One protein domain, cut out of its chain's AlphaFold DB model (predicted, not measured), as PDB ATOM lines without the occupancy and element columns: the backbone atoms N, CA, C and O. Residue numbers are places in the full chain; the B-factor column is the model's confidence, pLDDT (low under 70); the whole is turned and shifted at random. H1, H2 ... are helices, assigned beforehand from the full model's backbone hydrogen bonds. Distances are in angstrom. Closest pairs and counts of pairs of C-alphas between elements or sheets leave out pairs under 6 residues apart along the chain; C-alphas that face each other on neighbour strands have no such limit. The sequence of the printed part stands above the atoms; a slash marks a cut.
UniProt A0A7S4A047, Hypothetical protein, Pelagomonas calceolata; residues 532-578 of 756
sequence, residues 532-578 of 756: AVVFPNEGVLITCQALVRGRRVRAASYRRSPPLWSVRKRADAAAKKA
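What this domain is: This is residues 532 to 578 of the 756 residues of the protein "Hypothetical protein" of Pelagomonas calceolata (UniProt A0A7S4A047). Two helices meet at their ends and make an L: the long arm is H1, the shorter arm is H2, and a tight link makes the corner between them. A short unnamed lead, residues 532 to 537, comes before H1 at the end of the long arm away from the corner. The printed part has 47 residues with two named helices, H1 then H2 along the chain, and no named strand; its class is all helix. The whole is extended, with a radius of gyration of the C-alphas of 15.7 A, and flat, spanning 43 by 26 by 12 A.

How they stand to each other: Start at residue 532 and read on to H1, residues 538 to 560, then pass Ser 561 into H2, residues 562 to 577. The two helices only just touch, and only at the corner by their link, with 3 pairs of C-alphas within 8 A. Look there for their closest C-alphas, those of Tyr 558 and Trp 565, 5.3 A apart. H1 touches with residues 558 to 559 alone, and H2 with residues 564 to 565 alone. Their lines are about perpendicular, at 79 degrees, and their centres are 20.8 A apart. In H1 and H2 every O i to N i+4 pair is within hydrogen-bond range.

Where its parts are: Find C-alpha 538 at (168.010, 162.906, 139.129); from there H1 runs 32.3 A to C-alpha 560 at (157.906, 137.518, 156.402). H2 then runs 22.2 A from C-alpha 562 to C-alpha 577 at (149.198, 153.512, 175.227).

The domain as a whole: The two C-alphas farthest apart are those of Pro 536 and Lys 577, 43.7 A. Residues 533 to 540, 542 to 553 and 569 to 578 stand free. The printed part has no cut, and its mean pLDDT is 78.7; look to residues 532 to 537 for the values under 70.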
ATOM      1  N   ALA A 532     159.596 162.941 136.658       48.53
ATOM      2  CA  ALA A 532     160.700 163.474 135.852       48.53
ATOM      3  C   ALA A 532     160.478 164.939 135.430       48.53
ATOM      4  O   ALA A 532     161.416 165.728 135.425       48.53
ATOM      5  N   VAL A 533     159.229 165.335 135.160       53.69
ATOM      6  CA  VAL A 533     158.887 166.715 134.756       53.69
ATOM      7  C   VAL A 533     158.926 167.708 135.934       53.69
ATOM      8  O   VAL A 533     159.071 168.909 135.730       53.69
ATOM      9  N   VAL A 534     158.838 167.234 137.184       55.66
ATOM     10  CA  VAL A 534     158.762 168.101 138.383       55.66
ATOM     11  C   VAL A 534     160.090 168.188 139.150       55.66
ATOM     12  O   VAL A 534     160.288 169.123 139.927       55.66
ATOM     13  N   PHE A 535     161.022 167.256 138.932       52.00
ATOM     14  CA  PHE A 535     162.291 167.198 139.659       52.00
ATOM     15  C   PHE A 535     163.473 167.060 138.685       52.00
ATOM     16  O   PHE A 535     163.860 165.936 138.374       52.00
ATOM     17  N   PRO A 536     164.098 168.170 138.242       55.91
ATOM     18  CA  PRO A 536     165.248 168.124 137.328       55.91
ATOM     19  C   PRO A 536     166.512 167.510 137.961       55.91
ATOM     20  O   PRO A 536     167.480 167.236 137.264       55.91
ATOM     21  N   ASN A 537     166.509 167.265 139.276       68.62
ATOM     22  CA  ASN A 537     167.619 166.633 139.979       68.62
ATOM     23  C   ASN A 537     167.391 165.122 140.086       68.62
ATOM     24  O   ASN A 537     166.699 164.641 140.986       68.62
ATOM     25  N   GLU A 538     168.035 164.372 139.198       70.50
ATOM     26  CA  GLU A 538     168.010 162.906 139.129       70.50
ATOM     27  C   GLU A 538     168.329 162.235 140.484       70.50
ATOM     28  O   GLU A 538     167.691 161.256 140.879       70.50
ATOM     29  N   GLY A 539     169.212 162.839 141.290       74.62
ATOM     30  CA  GLY A 539     169.542 162.363 142.642       74.62
ATOM     31  C   GLY A 539     168.362 162.365 143.626       74.62
ATOM     32  O   GLY A 539     168.251 161.488 144.490       74.62
ATOM     33  N   VAL A 540     167.422 163.298 143.474       74.94
ATOM     34  CA  VAL A 540     166.217 163.374 144.311       74.94
ATOM     35  C   VAL A 540     165.256 162.236 143.968       74.94
ATOM     36  O   VAL A 540     164.741 161.560 144.863       74.94
ATOM     37  N   LEU A 541     165.073 161.974 142.672       76.94
ATOM     38  CA  LEU A 541     164.259 160.870 142.176       76.94
ATOM     39  C   LEU A 541     164.812 159.523 142.655       76.94
ATOM     40  O   LEU A 541     164.055 158.710 143.191       76.94
ATOM     41  N   ILE A 542     166.127 159.312 142.538       77.56
ATOM     42  CA  ILE A 542     166.807 158.098 143.012       77.56
ATOM     43  C   ILE A 542     166.599 157.918 144.520       77.56
ATOM     44  O   ILE A 542     166.243 156.826 144.968       77.56
ATOM     45  N   THR A 543     166.723 158.988 145.311       77.81
ATOM     46  CA  THR A 543     166.507 158.943 146.767       77.81
ATOM     47  C   THR A 543     165.060 158.581 147.113       77.81
ATOM     48  O   THR A 543     164.806 157.724 147.967       77.81
ATOM     49  N   CYS A 544     164.082 159.167 146.419       74.56
ATOM     50  CA  CYS A 544     162.670 158.826 146.587       74.56
ATOM     51  C   CYS A 544     162.377 157.374 146.210       74.56
ATOM     52  O   CYS A 544     161.716 156.658 146.967       74.56
ATOM     53  N   GLN A 545     162.892 156.917 145.069       82.62
ATOM     54  CA  GLN A 545     162.746 155.536 144.626       82.62
ATOM     55  C   GLN A 545     163.391 154.568 145.623       82.62
ATOM     56  O   GLN A 545     162.762 153.574 145.991       82.62
ATOM     57  N   ALA A 546     164.586 154.873 146.136       82.56
ATOM     58  CA  ALA A 546     165.263 154.083 147.161       82.56
ATOM     59  C   ALA A 546     164.463 154.033 148.473       82.56
ATOM     60  O   ALA A 546     164.300 152.959 149.056       82.56
ATOM     61  N   LEU A 547     163.879 155.151 148.918       84.75
ATOM     62  CA  LEU A 547     163.021 155.196 150.107       84.75
ATOM     63  C   LEU A 547     161.745 154.365 149.933       84.75
ATOM     64  O   LEU A 547     161.364 153.628 150.847       84.75
ATOM     65  N   VAL A 548     161.089 154.451 148.772       88.06
ATOM     66  CA  VAL A 548     159.871 153.686 148.465       88.06
ATOM     67  C   VAL A 548     160.181 152.198 148.333       88.06
ATOM     68  O   VAL A 548     159.483 151.380 148.941       88.06
ATOM     69  N   ARG A 549     161.245 151.832 147.607       86.50
ATOM     70  CA  ARG A 549     161.728 150.446 147.500       86.50
ATOM     71  C   ARG A 549     162.098 149.910 148.877       86.50
ATOM     72  O   ARG A 549     161.578 148.875 149.278       86.50
ATOM     73  N   GLY A 550     162.865 150.662 149.663       82.75
ATOM     74  CA  GLY A 550     163.215 150.316 151.039       82.75
ATOM     75  C   GLY A 550     161.991 150.159 151.941       82.75
ATOM     76  O   GLY A 550     161.935 149.231 152.744       82.75
ATOM     77  N   ARG A 551     160.962 151.005 151.799       84.75
ATOM     78  CA  ARG A 551     159.702 150.874 152.548       84.75
ATOM     79  C   ARG A 551     158.926 149.627 152.138       84.75
ATOM     80  O   ARG A 551     158.411 148.947 153.021       84.75
ATOM     81  N   ARG A 552     158.845 149.322 150.839       83.88
ATOM     82  CA  ARG A 552     158.191 148.112 150.318       83.88
ATOM     83  C   ARG A 552     158.915 146.850 150.765       83.88
ATOM     84  O   ARG A 552     158.263 145.957 151.293       83.88
ATOM     85  N   VAL A 553     160.242 146.815 150.639       83.38
ATOM     86  CA  VAL A 553     161.079 145.708 151.114       83.38
ATOM     87  C   VAL A 553     160.907 145.541 152.615       83.38
ATOM     88  O   VAL A 553     160.538 144.462 153.044       83.38
ATOM     89  N   ARG A 554     161.036 146.603 153.421       79.88
ATOM     90  CA  ARG A 554     160.790 146.516 154.869       79.88
ATOM     91  C   ARG A 554     159.372 146.036 155.177       79.88
ATOM     92  O   ARG A 554     159.217 145.160 156.009       79.88
ATOM     93  N   ALA A 555     158.340 146.540 154.498       79.81
ATOM     94  CA  ALA A 555     156.958 146.087 154.688       79.81
ATOM     95  C   ALA A 555     156.763 144.599 154.342       79.81
ATOM     96  O   ALA A 555     156.065 143.895 155.071       79.81
ATOM     97  N   ALA A 556     157.399 144.115 153.274       80.25
ATOM     98  CA  ALA A 556     157.391 142.707 152.892       80.25
ATOM     99  C   ALA A 556     158.200 141.845 153.879       80.25
ATOM    100  O   ALA A 556     157.706 140.822 154.348       80.25
ATOM    101  N   SER A 557     159.393 142.291 154.276       77.25
ATOM    102  CA  SER A 557     160.255 141.635 155.264       77.25
ATOM    103  C   SER A 557     159.628 141.604 156.658       77.25
ATOM    104  O   SER A 557     159.776 140.611 157.363       77.25
ATOM    105  N   TYR A 558     158.867 142.629 157.058       73.12
ATOM    106  CA  TYR A 558     158.098 142.624 158.310       73.12
ATOM    107  C   TYR A 558     156.996 141.569 158.284       73.12
ATOM    108  O   TYR A 558     156.778 140.907 159.289       73.12
ATOM    109  N   ARG A 559     156.320 141.378 157.143       71.19
ATOM    110  CA  ARG A 559     155.314 140.314 156.994       71.19
ATOM    111  C   ARG A 559     155.938 138.919 156.983       71.19
ATOM    112  O   ARG A 559     155.296 137.979 157.431       71.19
ATOM    113  N   ARG A 560     157.175 138.793 156.493       79.06
ATOM    114  CA  ARG A 560     157.906 137.518 156.402       79.06
ATOM    115  C   ARG A 560     158.704 137.153 157.657       79.06
ATOM    116  O   ARG A 560     159.044 135.990 157.811       79.06
ATOM    117  N   SER A 561     158.994 138.103 158.552       84.88
ATOM    118  CA  SER A 561     159.743 137.854 159.795       84.88
ATOM    119  C   SER A 561     158.865 138.069 161.040       84.88
ATOM    120  O   SER A 561     158.675 139.202 161.500       84.88
ATOM    121  N   PRO A 562     158.352 136.981 161.646       81.94
ATOM    122  CA  PRO A 562     157.563 137.054 162.877       81.94
ATOM    123  C   PRO A 562     158.221 137.862 164.018       81.94
ATOM    124  O   PRO A 562     157.509 138.633 164.672       81.94
ATOM    125  N   PRO A 563     159.556 137.797 164.243       86.44
ATOM    126  CA  PRO A 563     160.205 138.583 165.291       86.44
ATOM    127  C   PRO A 563     160.084 140.094 165.071       86.44
ATOM    128  O   PRO A 563     159.681 140.813 165.986       86.44
ATOM    129  N   LEU A 564     160.348 140.596 163.859       85.19
ATOM    130  CA  LEU A 564     160.255 142.034 163.584       85.19
ATOM    131  C   LEU A 564     158.804 142.527 163.619       85.19
ATOM    132  O   LEU A 564     158.543 143.631 164.104       85.19
ATOM    133  N   TRP A 565     157.852 141.703 163.169       83.69
ATOM    134  CA  TRP A 565     156.426 142.004 163.306       83.69
ATOM    135  C   TRP A 565     156.015 142.150 164.775       83.69
ATOM    136  O   TRP A 565     155.335 143.111 165.133       83.69
ATOM    137  N   SER A 566     156.477 141.245 165.643       86.75
ATOM    138  CA  SER A 566     156.192 141.303 167.081       86.75
ATOM    139  C   SER A 566     156.773 142.558 167.749       86.75
ATOM    140  O   SER A 566     156.095 143.195 168.558       86.75
ATOM    141  N   VAL A 567     157.998 142.960 167.385       87.25
ATOM    142  CA  VAL A 567     158.639 144.187 167.884       87.25
ATOM    143  C   VAL A 567     157.828 145.404 167.461       87.25
ATOM    144  O   VAL A 567     157.521 146.255 168.294       87.25
ATOM    145  N   ARG A 568     157.398 145.455 166.198       84.56
ATOM    146  CA  ARG A 568     156.577 146.554 165.693       84.56
ATOM    147  C   ARG A 568     155.205 146.611 166.349       84.56
ATOM    148  O   ARG A 568     154.798 147.679 166.781       84.56
ATOM    149  N   LYS A 569     154.522 145.475 166.504       87.62
ATOM    150  CA  LYS A 569     153.226 145.412 167.194       87.62
ATOM    151  C   LYS A 569     153.345 145.894 168.641       87.62
ATOM    152  O   LYS A 569     152.462 146.605 169.112       87.62
ATOM    153  N   ARG A 570     154.441 145.555 169.333       89.25
ATOM    154  CA  ARG A 570     154.738 146.080 170.675       89.25
ATOM    155  C   ARG A 570     155.009 147.583 170.656       89.25
ATOM    156  O   ARG A 570     154.470 148.278 171.506       89.25
ATOM    157  N   ALA A 571     155.774 148.083 169.686       86.19
ATOM    158  CA  ALA A 571     156.032 149.513 169.529       86.19
ATOM    159  C   ALA A 571     154.746 150.303 169.228       86.19
ATOM    160  O   ALA A 571     154.486 151.306 169.882       86.19
ATOM    161  N   ASP A 572     153.896 149.818 168.318       85.75
ATOM    162  CA  ASP A 572     152.613 150.437 167.971       85.75
ATOM    163  C   ASP A 572     151.631 150.385 169.155       85.75
ATOM    164  O   ASP A 572     150.923 151.352 169.428       85.75
ATOM    165  N   ALA A 573     151.592 149.271 169.896       88.94
ATOM    166  CA  ALA A 573     150.783 149.157 171.108       88.94
ATOM    167  C   ALA A 573     151.285 150.089 172.223       88.94
ATOM    168  O   ALA A 573     150.470 150.700 172.909       88.94
ATOM    169  N   ALA A 574     152.603 150.225 172.389       84.25
ATOM    170  CA  ALA A 574     153.203 151.169 173.326       84.25
ATOM    171  C   ALA A 574     152.920 152.620 172.916       84.25
ATOM    172  O   ALA A 574     152.552 153.418 173.768       84.25
ATOM    173  N   ALA A 575     152.997 152.945 171.621       82.94
ATOM    174  CA  ALA A 575     152.666 154.266 171.094       82.94
ATOM    175  C   ALA A 575     151.189 154.622 171.320       82.94
ATOM    176  O   ALA A 575     150.891 155.729 171.750       82.94
ATOM    177  N   LYS A 576     150.263 153.674 171.114       86.31
ATOM    178  CA  LYS A 576     148.828 153.871 171.403       86.31
ATOM    179  C   LYS A 576     148.528 154.041 172.894       86.31
ATOM    180  O   LYS A 576     147.573 154.720 173.242       86.31
ATOM    181  N   LYS A 577     149.315 153.401 173.764       84.50
ATOM    182  CA  LYS A 577     149.198 153.512 175.227       84.50
ATOM    183  C   LYS A 577     149.977 154.696 175.808       84.50
ATOM    184  O   LYS A 577     149.886 154.933 177.010       84.50
ATOM    185  N   ALA A 578     150.775 155.397 175.004       80.75
ATOM    186  CA  ALA A 578     151.602 156.488 175.486       80.75
ATOM    187  C   ALA A 578     150.713 157.674 175.871       80.75
ATOM    188  O   ALA A 578     150.065 158.288 175.026       80.75
TER     189      ALA A 578